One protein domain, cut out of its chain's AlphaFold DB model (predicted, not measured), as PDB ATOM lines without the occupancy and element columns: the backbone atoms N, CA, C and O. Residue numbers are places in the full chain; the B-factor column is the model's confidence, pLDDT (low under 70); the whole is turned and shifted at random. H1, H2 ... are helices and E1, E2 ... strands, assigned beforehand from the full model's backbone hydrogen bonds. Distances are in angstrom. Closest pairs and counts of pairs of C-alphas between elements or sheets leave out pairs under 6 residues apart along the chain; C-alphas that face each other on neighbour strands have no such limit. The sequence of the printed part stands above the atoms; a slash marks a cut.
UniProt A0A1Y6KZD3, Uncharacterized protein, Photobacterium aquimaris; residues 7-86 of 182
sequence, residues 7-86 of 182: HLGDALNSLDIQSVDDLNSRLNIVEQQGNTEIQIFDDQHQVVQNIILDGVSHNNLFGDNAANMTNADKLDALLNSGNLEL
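AT A GLANCE: This is residues 7 to 86 of the 182 residues of an uncharacterized protein of Photobacterium aquimaris (UniProt A0A1Y6KZD3). A strongly twisted wall of three strands, E1 to E3, runs along the length of the domain, with H3 over E2 near one end and H2 beside the strands near the other. H4 packs by its residues 71 to 75 on E1, between H2 and H3, and little H1 lies beyond, at H2's end. You see 80 printed residues in the order H1 H2 E1 E2 E3 H3 H4, class mixed, helices and strands. The sheet, E1 - E2 - E3, is antiparallel; the whole is compact, radius of gyration of the C-alphas 12.2 A, spanning 34 by 22 by 20 A.

IN THESE COORDINATES: Find C-alpha 9 at (15.158, -26.568, 44.945), where H1 runs to residue 12. H2 holds residues 20 to 26, 9.7 A long. E1, residues 27 to 32, is 15.9 A; E2, 35 to 41, is 19.1 A; E3, 47 to 53, is 16.8 A. H3 holds 58 to 62, and H4, 71 to 80, runs 14.1 A to C-alpha 80 at (5.095, -23.916, 33.247).

HOW THE PARTS SIT: The strands form a meander, each the antiparallel neighbour of the one before. In the hairpin E1 and E2, look at N 30 and O 37, 2.9 A apart and within hydrogen-bond range; in the hairpin E2 and E3, N 38 and O 51 are within that range at 2.8 A. H3 lies over E2, height 9.7 A, closest C-alphas Thr 36 and His 58, 6.3 A. H2 and H4 touch at Asn 24 and Ala 72, C-alphas 6.0 A apart, at a steep tilt of 66 degrees, opposite ways. H2, H3 and H4 have every O i to N i+4 pair within hydrogen-bond range; H1 is too short for one.

THE WHOLE: The C-alphas of Ser 14 and Asp 64, the two farthest apart, are 34.7 A apart. The printed part has no cut and no long link; residues 11 and 13 to 15 have pLDDT under 70.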
ATOM      1  N   HIS A   7      15.708 -30.308  38.579       83.12
ATOM      2  CA  HIS A   7      15.338 -29.864  39.931       83.12
ATOM      3  C   HIS A   7      16.395 -28.919  40.511       83.12
ATOM      4  O   HIS A   7      17.560 -29.308  40.635       83.12
ATOM      5  N   LEU A   8      15.996 -27.701  40.889       81.25
ATOM      6  CA  LEU A   8      16.888 -26.686  41.471       81.25
ATOM      7  C   LEU A   8      16.571 -26.306  42.926       81.25
ATOM      8  O   LEU A   8      17.270 -25.447  43.458       81.25
ATOM      9  N   GLY A   9      15.589 -26.936  43.582       73.25
ATOM     10  CA  GLY A   9      15.158 -26.568  44.945       73.25
ATOM     11  C   GLY A   9      16.317 -26.398  45.940       73.25
ATOM     12  O   GLY A   9      16.529 -25.314  46.481       73.25
ATOM     13  N   ASP A  10      17.174 -27.414  46.078       70.81
ATOM     14  CA  ASP A  10      18.336 -27.358  46.982       70.81
ATOM     15  C   ASP A  10      19.379 -26.296  46.591       70.81
ATOM     16  O   ASP A  10      20.094 -25.777  47.449       70.81
ATOM     17  N   ALA A  11      19.491 -25.974  45.300       67.69
ATOM     18  CA  ALA A  11      20.444 -24.984  44.803       67.69
ATOM     19  C   ALA A  11      19.980 -23.538  45.052       67.69
ATOM     20  O   ALA A  11      20.802 -22.624  45.001       67.69
ATOM     21  N   LEU A  12      18.684 -23.334  45.312       70.38
ATOM     22  CA  LEU A  12      18.048 -22.020  45.422       70.38
ATOM     23  C   LEU A  12      17.522 -21.707  46.831       70.38
ATOM     24  O   LEU A  12      17.352 -20.533  47.156       70.38
ATOM     25  N   ASN A  13      17.362 -22.718  47.693       61.97
ATOM     26  CA  ASN A  13      16.860 -22.600  49.072       61.97
ATOM     27  C   ASN A  13      17.621 -21.610  49.980       61.97
ATOM     28  O   ASN A  13      17.146 -21.280  51.063       61.97
ATOM     29  N   SER A  14      18.798 -21.120  49.581       56.75
ATOM     30  CA  SER A  14      19.576 -20.136  50.347       56.75
ATOM     31  C   SER A  14      19.537 -18.707  49.794       56.75
ATOM     32  O   SER A  14      20.264 -17.866  50.315       56.75
ATOM     33  N   LEU A  15      18.783 -18.437  48.723       60.56
ATOM     34  CA  LEU A  15      18.887 -17.188  47.946       60.56
ATOM     35  C   LEU A  15      17.744 -16.185  48.174       60.56
ATOM     36  O   LEU A  15      17.663 -15.209  47.431       60.56
ATOM     37  N   ASP A  16      16.901 -16.409  49.190       73.31
ATOM     38  CA  ASP A  16      15.773 -15.533  49.565       73.31
ATOM     39  C   ASP A  16      14.884 -15.177  48.359       73.31
ATOM     40  O   ASP A  16      14.684 -14.016  48.011       73.31
ATOM     41  N   ILE A  17      14.425 -16.211  47.652       79.19
ATOM     42  CA  ILE A  17      13.576 -16.059  46.469       79.19
ATOM     43  C   ILE A  17      12.141 -15.925  46.949       79.19
ATOM     44  O   ILE A  17      11.569 -16.905  47.414       79.19
ATOM     45  N   GLN A  18      11.577 -14.726  46.827       76.94
ATOM     46  CA  GLN A  18      10.199 -14.450  47.241       76.94
ATOM     47  C   GLN A  18       9.282 -14.149  46.053       76.94
ATOM     48  O   GLN A  18       8.065 -14.115  46.187       76.94
ATOM     49  N   SER A  19       9.862 -13.952  44.869       79.12
ATOM     50  CA  SER A  19       9.142 -13.641  43.640       79.12
ATOM     51  C   SER A  19       9.828 -14.238  42.408       79.12
ATOM     52  O   SER A  19      11.014 -14.586  42.426       79.12
ATOM     53  N   VAL A  20       9.099 -14.293  41.291       77.38
ATOM     54  CA  VAL A  20       9.681 -14.629  39.980       77.38
ATOM     55  C   VAL A  20      10.743 -13.620  39.551       77.38
ATOM     56  O   VAL A  20      11.700 -13.995  38.876       77.38
ATOM     57  N   ASP A  21      10.637 -12.358  39.965       83.00
ATOM     58  CA  ASP A  21      11.671 -11.357  39.703       83.00
ATOM     59  C   ASP A  21      12.975 -11.683  40.450       83.00
ATOM     60  O   ASP A  21      14.062 -11.595  39.867       83.00
ATOM     61  N   ASP A  22      12.881 -12.151  41.698       84.62
ATOM     62  CA  ASP A  22      14.048 -12.623  42.449       84.62
ATOM     63  C   ASP A  22      14.668 -13.841  41.768       84.62
ATOM     64  O   ASP A  22      15.880 -13.871  41.539       84.62
ATOM     65  N   LEU A  23      13.850 -14.805  41.343       85.38
ATOM     66  CA  LEU A  23      14.320 -15.977  40.607       85.38
ATOM     67  C   LEU A  23      14.996 -15.582  39.281       85.38
ATOM     68  O   LEU A  23      16.071 -16.087  38.956       85.38
ATOM     69  N   ASN A  24      14.431 -14.616  38.557       87.06
ATOM     70  CA  ASN A  24      15.005 -14.048  37.335       87.06
ATOM     71  C   ASN A  24      16.332 -13.321  37.562       87.06
ATOM     72  O   ASN A  24      17.160 -13.262  36.654       87.06
ATOM     73  N   SER A  25      16.558 -12.773  38.755       88.56
ATOM     74  CA  SER A  25      17.853 -12.193  39.125       88.56
ATOM     75  C   SER A  25      18.907 -13.261  39.449       88.56
ATOM     76  O   SER A  25      20.105 -12.998  39.345       88.56
ATOM     77  N   ARG A  26      18.465 -14.468  39.830       90.69
ATOM     78  CA  ARG A  26      19.322 -15.596  40.220       90.69
ATOM     79  C   ARG A  26      19.557 -16.607  39.102       90.69
ATOM     80  O   ARG A  26      20.492 -17.396  39.214       90.69
ATOM     81  N   LEU A  27      18.772 -16.582  38.028       92.44
ATOM     82  CA  LEU A  27      18.891 -17.505  36.900       92.44
ATOM     83  C   LEU A  27      19.025 -16.766  35.571       92.44
ATOM     84  O   LEU A  27      18.250 -15.868  35.262       92.44
ATOM     85  N   ASN A  28      19.961 -17.203  34.731       94.06
ATOM     86  CA  ASN A  28      20.089 -16.731  33.351       94.06
ATOM     87  C   ASN A  28      20.139 -17.911  32.382       94.06
ATOM     88  O   ASN A  28      20.899 -18.857  32.586       94.06
ATOM     89  N   ILE A  29      19.360 -17.835  31.307       94.56
ATOM     90  CA  ILE A  29      19.234 -18.884  30.298       94.56
ATOM     91  C   ILE A  29      19.831 -18.374  28.986       94.56
ATOM     92  O   ILE A  29      19.224 -17.591  28.244       94.56
ATOM     93  N   VAL A  30      21.030 -18.854  28.666       94.56
ATOM     94  CA  VAL A  30      21.771 -18.472  27.456       94.56
ATOM     95  C   VAL A  30      21.928 -19.655  26.513       94.56
ATOM     96  O   VAL A  30      21.719 -20.803  26.896       94.56
ATOM     97  N   GLU A  31      22.227 -19.379  25.247       94.75
ATOM     98  CA  GLU A  31      22.585 -20.412  24.277       94.75
ATOM     99  C   GLU A  31      24.011 -20.159  23.801       94.75
ATOM    100  O   GLU A  31      24.356 -19.045  23.395       94.75
ATOM    101  N   GLN A  32      24.840 -21.198  23.823       93.38
ATOM    102  CA  GLN A  32      26.192 -21.164  23.289       93.38
ATOM    103  C   GLN A  32      26.444 -22.398  22.431       93.38
ATOM    104  O   GLN A  32      26.339 -23.528  22.892       93.38
ATOM    105  N   GLN A  33      26.829 -22.178  21.170       92.50
ATOM    106  CA  GLN A  33      27.233 -23.247  20.243       92.50
ATOM    107  C   GLN A  33      26.169 -24.351  20.046       92.50
ATOM    108  O   GLN A  33      26.519 -25.494  19.773       92.50
ATOM    109  N   GLY A  34      24.879 -24.003  20.146       92.12
ATOM    110  CA  GLY A  34      23.760 -24.946  20.022       92.12
ATOM    111  C   GLY A  34      23.368 -25.656  21.322       92.12
ATOM    112  O   GLY A  34      22.465 -26.488  21.294       92.12
ATOM    113  N   ASN A  35      24.008 -25.307  22.441       94.88
ATOM    114  CA  ASN A  35      23.701 -25.819  23.773       94.88
ATOM    115  C   ASN A  35      23.048 -24.725  24.618       94.88
ATOM    116  O   ASN A  35      23.511 -23.583  24.623       94.88
ATOM    117  N   THR A  36      22.017 -25.083  25.376       95.38
ATOM    118  CA  THR A  36      21.414 -24.202  26.378       95.38
ATOM    119  C   THR A  36      22.234 -24.292  27.655       95.38
ATOM    120  O   THR A  36      22.552 -25.382  28.121       95.38
ATOM    121  N   GLU A  37      22.580 -23.147  28.225       95.25
ATOM    122  CA  GLU A  37      23.283 -23.030  29.496       95.25
ATOM    123  C   GLU A  37      22.386 -22.273  30.478       95.25
ATOM    124  O   GLU A  37      21.968 -21.146  30.205       95.25
ATOM    125  N   ILE A  38      22.086 -22.906  31.611       94.06
ATOM    126  CA  ILE A  38      21.407 -22.292  32.752       94.06
ATOM    127  C   ILE A  38      22.489 -21.896  33.752       94.06
ATOM    128  O   ILE A  38      23.213 -22.751  34.268       94.06
ATOM    129  N   GLN A  39      22.612 -20.599  33.999       93.75
ATOM    130  CA  GLN A  39      23.577 -20.020  34.924       93.75
ATOM    131  C   GLN A  39      22.855 -19.637  36.210       93.75
ATOM    132  O   GLN A  39      21.854 -18.924  36.158       93.75
ATOM    133  N   ILE A  40      23.370 -20.105  37.342       91.31
ATOM    134  CA  ILE A  40      22.862 -19.796  38.680       91.31
ATOM    135  C   ILE A  40      23.803 -18.780  39.317       91.31
ATOM    136  O   ILE A  40      25.022 -18.989  39.321       91.31
ATOM    137  N   PHE A  41      23.244 -17.697  39.848       90.50
ATOM    138  CA  PHE A  41      23.979 -16.615  40.493       90.50
ATOM    139  C   PHE A  41      23.779 -16.618  42.008       90.50
ATOM    140  O   PHE A  41      22.718 -16.990  42.501       90.50
ATOM    141  N   ASP A  42      24.794 -16.161  42.737       86.75
ATOM    142  CA  ASP A  42      24.633 -15.727  44.127       86.75
ATOM    143  C   ASP A  42      24.035 -14.310  44.220       86.75
ATOM    144  O   ASP A  42      23.829 -13.618  43.219       86.75
ATOM    145  N   ASP A  43      23.805 -13.832  45.445       82.94
ATOM    146  CA  ASP A  43      23.257 -12.492  45.699       82.94
ATOM    147  C   ASP A  43      24.200 -11.356  45.245       82.94
ATOM    148  O   ASP A  43      23.790 -10.203  45.084       82.94
ATOM    149  N   GLN A  44      25.486 -11.651  45.018       87.44
ATOM    150  CA  GLN A  44      26.467 -10.721  44.453       87.44
ATOM    151  C   GLN A  44      26.531 -10.803  42.917       87.44
ATOM    152  O   GLN A  44      27.435 -10.220  42.303       87.44
ATOM    153  N   HIS A  45      25.566 -11.485  42.289       87.69
ATOM    154  CA  HIS A  45      25.474 -11.709  40.849       87.69
ATOM    155  C   HIS A  45      26.732 -12.379  40.272       87.69
ATOM    156  O   HIS A  45      27.123 -12.119  39.129       87.69
ATOM    157  N   GLN A  46      27.405 -13.223  41.056       90.88
ATOM    158  CA  GLN A  46      28.482 -14.077  40.565       90.88
ATOM    159  C   GLN A  46      27.915 -15.437  40.188       90.88
ATOM    160  O   GLN A  46      27.131 -16.018  40.929       90.88
ATOM    161  N   VAL A  47      28.331 -15.955  39.032       91.69
ATOM    162  CA  VAL A  47      27.943 -17.301  38.604       91.69
ATOM    163  C   VAL A  47      28.546 -18.320  39.567       91.69
ATOM    164  O   VAL A  47      29.770 -18.437  39.662       91.69
ATOM    165  N   VAL A  48      27.689 -19.079  40.242       90.44
ATOM    166  CA  VAL A  48      28.080 -20.153  41.164       90.44
ATOM    167  C   VAL A  48      27.941 -21.540  40.543       90.44
ATOM    168  O   VAL A  48      28.670 -22.451  40.928       90.44
ATOM    169  N   GLN A  49      27.065 -21.705  39.546       90.00
ATOM    170  CA  GLN A  49      26.862 -22.973  38.846       90.00
ATOM    171  C   GLN A  49      26.414 -22.739  37.400       90.00
ATOM    172  O   GLN A  49      25.558 -21.900  37.143       90.00
ATOM    173  N   ASN A  50      26.945 -23.541  36.473       92.00
ATOM    174  CA  ASN A  50      26.459 -23.630  35.094       92.00
ATOM    175  C   ASN A  50      25.932 -25.038  34.826       92.00
ATOM    176  O   ASN A  50      26.625 -26.022  35.095       92.00
ATOM    177  N   ILE A  51      24.731 -25.142  34.273       91.38
ATOM    178  CA  ILE A  51      24.123 -26.399  33.840       91.38
ATOM    179  C   ILE A  51      23.996 -26.340  32.324       91.38
ATOM    180  O   ILE A  51      23.361 -25.437  31.790       91.38
ATOM    181  N   ILE A  52      24.621 -27.289  31.629       93.31
ATOM    182  CA  ILE A  52      24.637 -27.330  30.163       93.31
ATOM    183  C   ILE A  52      23.710 -28.444  29.685       93.31
ATOM    184  O   ILE A  52      23.914 -29.612  30.019       93.31
ATOM    185  N   LEU A  53      22.740 -28.079  28.854       93.19
ATOM    186  CA  LEU A  53      21.908 -29.001  28.094       93.19
ATOM    187  C   LEU A  53      22.562 -29.221  26.725       93.19
ATOM    188  O   LEU A  53      22.391 -28.434  25.790       93.19
ATOM    189  N   ASP A  54      23.383 -30.267  26.642       95.00
ATOM    190  CA  ASP A  54      24.176 -30.577  25.451       95.00
ATOM    191  C   ASP A  54      23.285 -30.987  24.267       95.00
ATOM    192  O   ASP A  54      22.457 -31.892  24.369       95.00
ATOM    193  N   GLY A  55      23.447 -30.301  23.137       95.56
ATOM    194  CA  GLY A  55      22.655 -30.476  21.923       95.56
ATOM    195  C   GLY A  55      21.230 -29.918  21.984       95.56
ATOM    196  O   GLY A  55      20.456 -30.169  21.058       95.56
ATOM    197  N   VAL A  56      20.867 -29.186  23.042       94.19
ATOM    198  CA  VAL A  56      19.531 -28.602  23.215       94.19
ATOM    199  C   VAL A  56      19.601 -27.095  22.998       94.19
ATOM    200  O   VAL A  56      20.118 -26.368  23.841       94.19
ATOM    201  N   SER A  57      19.044 -26.610  21.892       95.06
ATOM    202  CA  SER A  57      18.936 -25.173  21.603       95.06
ATOM    203  C   SER A  57      17.728 -24.527  22.289       95.06
ATOM    204  O   SER A  57      16.761 -25.200  22.653       95.06
ATOM    205  N   HIS A  58      17.719 -23.199  22.369       94.88
ATOM    206  CA  HIS A  58      16.566 -22.407  22.798       94.88
ATOM    207  C   HIS A  58      15.340 -22.691  21.933       94.88
ATOM    208  O   HIS A  58      14.242 -22.805  22.463       94.88
ATOM    209  N   ASN A  59      15.504 -22.901  20.627       93.75
ATOM    210  CA  ASN A  59      14.374 -23.266  19.770       93.75
ATOM    211  C   ASN A  59      13.819 -24.665  20.089       93.75
ATOM    212  O   ASN A  59      12.642 -24.915  19.839       93.75
ATOM    213  N   ASN A  60      14.624 -25.579  20.647       92.50
ATOM    214  CA  ASN A  60      14.117 -26.875  21.104       92.50
ATOM    215  C   ASN A  60      13.237 -26.740  22.350       92.50
ATOM    216  O   ASN A  60      12.254 -27.468  22.457       92.50
ATOM    217  N   LEU A  61      13.580 -25.820  23.257       91.94
ATOM    218  CA  LEU A  61      12.861 -25.604  24.517       91.94
ATOM    219  C   LEU A  61      11.663 -24.661  24.365       91.94
ATOM    220  O   LEU A  61      10.620 -24.883  24.972       91.94
ATOM    221  N   PHE A  62      11.801 -23.624  23.541       93.06
ATOM    222  CA  PHE A  62      10.872 -22.493  23.484       93.06
ATOM    223  C   PHE A  62      10.230 -22.280  22.099       93.06
ATOM    224  O   PHE A  62       9.379 -21.408  21.930       93.06
ATOM    225  N   GLY A  63      10.619 -23.066  21.089       92.06
ATOM    226  CA  GLY A  63      10.146 -22.925  19.708       92.06
ATOM    227  C   GLY A  63      10.779 -21.754  18.944       92.06
ATOM    228  O   GLY A  63      11.683 -21.080  19.426       92.06
ATOM    229  N   ASP A  64      10.289 -21.481  17.732       90.81
ATOM    230  CA  ASP A  64      10.914 -20.527  16.792       90.81
ATOM    231  C   ASP A  64      10.961 -19.064  17.285       90.81
ATOM    232  O   ASP A  64      11.687 -18.239  16.729       90.81
ATOM    233  N   ASN A  65      10.202 -18.726  18.334       89.88
ATOM    234  CA  ASN A  65      10.171 -17.386  18.923       89.88
ATOM    235  C   ASN A  65      11.211 -17.174  20.033       89.88
ATOM    236  O   ASN A  65      11.283 -16.069  20.572       89.88
ATOM    237  N   ALA A  66      12.036 -18.176  20.351       91.56
ATOM    238  CA  ALA A  66      12.952 -18.129  21.489       91.56
ATOM    239  C   ALA A  66      13.918 -16.932  21.481       91.56
ATOM    240  O   ALA A  66      14.305 -16.424  22.533       91.56
ATOM    241  N   ALA A  67      14.293 -16.453  20.291       90.31
ATOM    242  CA  ALA A  67      15.171 -15.297  20.120       90.31
ATOM    243  C   ALA A  67      14.537 -13.961  20.559       90.31
ATOM    244  O   ALA A  67      15.264 -13.007  20.826       90.31
ATOM    245  N   ASN A  68      13.204 -13.887  20.621       92.81
ATOM    246  CA  ASN A  68      12.463 -12.689  21.027       92.81
ATOM    247  C   ASN A  68      12.018 -12.735  22.494       92.81
ATOM    248  O   ASN A  68      11.449 -11.760  22.978       92.81
ATOM    249  N   MET A  69      12.244 -13.857  23.177       94.06
ATOM    250  CA  MET A  69      11.875 -14.038  24.574       94.06
ATOM    251  C   MET A  69      12.923 -13.407  25.485       94.06
ATOM    252  O   MET A  69      14.132 -13.587  25.290       94.06
ATOM    253  N   THR A  70      12.451 -12.693  26.499       93.75
ATOM    254  CA  THR A  70      13.286 -12.245  27.612       93.75
ATOM    255  C   THR A  70      13.727 -13.441  28.460       93.75
ATOM    256  O   THR A  70      13.262 -14.565  28.269       93.75
ATOM    257  N   ASN A  71      14.650 -13.224  29.398       92.31
ATOM    258  CA  ASN A  71      15.008 -14.275  30.350       92.31
ATOM    259  C   ASN A  71      13.803 -14.695  31.209       92.31
ATOM    260  O   ASN A  71      13.605 -15.889  31.399       92.31
ATOM    261  N   ALA A  72      12.976 -13.725  31.619       90.75
ATOM    262  CA  ALA A  72      11.734 -13.965  32.351       90.75
ATOM    263  C   ALA A  72      10.780 -14.870  31.572       90.75
ATOM    264  O   ALA A  72      10.424 -15.936  32.061       90.75
ATOM    265  N   ASP A  73      10.500 -14.539  30.307       92.31
ATOM    266  CA  ASP A  73       9.625 -15.367  29.465       92.31
ATOM    267  C   ASP A  73      10.151 -16.807  29.321       92.31
ATOM    268  O   ASP A  73       9.378 -17.762  29.230       92.31
ATOM    269  N   LYS A  74      11.479 -16.982  29.248       93.06
ATOM    270  CA  LYS A  74      12.108 -18.308  29.150       93.06
ATOM    271  C   LYS A  74      11.975 -19.080  30.451       93.06
ATOM    272  O   LYS A  74      11.655 -20.263  30.405       93.06
ATOM    273  N   LEU A  75      12.222 -18.430  31.582       91.25
ATOM    274  CA  LEU A  75      12.092 -19.038  32.897       91.25
ATOM    275  C   LEU A  75      10.647 -19.477  33.150       91.25
ATOM    276  O   LEU A  75      10.421 -20.645  33.456       91.25
ATOM    277  N   ASP A  76       9.684 -18.591  32.901       90.12
ATOM    278  CA  ASP A  76       8.255 -18.890  33.003       90.12
ATOM    279  C   ASP A  76       7.875 -20.073  32.109       90.12
ATOM    280  O   ASP A  76       7.169 -20.988  32.530       90.12
ATOM    281  N   ALA A  77       8.381 -20.113  30.872       91.75
ATOM    282  CA  ALA A  77       8.137 -21.231  29.969       91.75
ATOM    283  C   ALA A  77       8.718 -22.556  30.495       91.75
ATOM    284  O   ALA A  77       8.076 -23.598  30.337       91.75
ATOM    285  N   LEU A  78       9.905 -22.550  31.114       91.19
ATOM    286  CA  LEU A  78      10.496 -23.761  31.695       91.19
ATOM    287  C   LEU A  78       9.722 -24.249  32.924       91.19
ATOM    288  O   LEU A  78       9.469 -25.451  33.010       91.19
ATOM    289  N   LEU A  79       9.316 -23.339  33.814       89.00
ATOM    290  CA  LEU A  79       8.513 -23.655  35.000       89.00
ATOM    291  C   LEU A  79       7.141 -24.213  34.597       89.00
ATOM    292  O   LEU A  79       6.766 -25.314  34.984       89.00
ATOM    293  N   ASN A  80       6.433 -23.521  33.701       89.62
ATOM    294  CA  ASN A  80       5.095 -23.916  33.247       89.62
ATOM    295  C   ASN A  80       5.070 -25.218  32.436       89.62
ATOM    296  O   ASN A  80       4.023 -25.854  32.313       89.62
ATOM    297  N   SER A  81       6.193 -25.587  31.814       88.88
ATOM    298  CA  SER A  81       6.315 -26.849  31.076       88.88
ATOM    299  C   SER A  81       6.767 -28.021  31.949       88.88
ATOM    300  O   SER A  81       6.769 -29.150  31.456       88.88
ATOM    301  N   GLY A  82       7.150 -27.771  33.208       87.00
ATOM    302  CA  GLY A  82       7.753 -28.768  34.098       87.00
ATOM    303  C   GLY A  82       9.160 -29.202  33.670       87.00
ATOM    304  O   GLY A  82       9.689 -30.186  34.171       87.00
ATOM    305  N   ASN A  83       9.785 -28.494  32.722       88.38
ATOM    306  CA  ASN A  83      11.175 -28.759  32.336       88.38
ATOM    307  C   ASN A  83      12.156 -28.273  33.416       88.38
ATOM    308  O   ASN A  83      13.264 -28.798  33.541       88.38
ATOM    309  N   LEU A  84      11.746 -27.258  34.177       88.25
ATOM    310  CA  LEU A  84      12.426 -26.776  35.367       88.25
ATOM    311  C   LEU A  84      11.457 -26.867  36.541       88.25
ATOM    312  O   LEU A  84      10.391 -26.265  36.506       88.25
ATOM    313  N   GLU A  85      11.855 -27.591  37.574       86.31
ATOM    314  CA  GLU A  85      11.145 -27.673  38.842       86.31
ATOM    315  C   GLU A  85      12.041 -27.111  39.950       86.31
ATOM    316  O   GLU A  85      13.268 -27.274  39.954       86.31
ATOM    317  N   LEU A  86      11.425 -26.397  40.883       86.06
ATOM    318  CA  LEU A  86      12.097 -25.891  42.073       86.06
ATOM    319  C   LEU A  86      11.893 -26.905  43.209       86.06
ATOM    320  O   LEU A  86      11.973 -28.112  42.973       86.06
TER     321      LEU A  86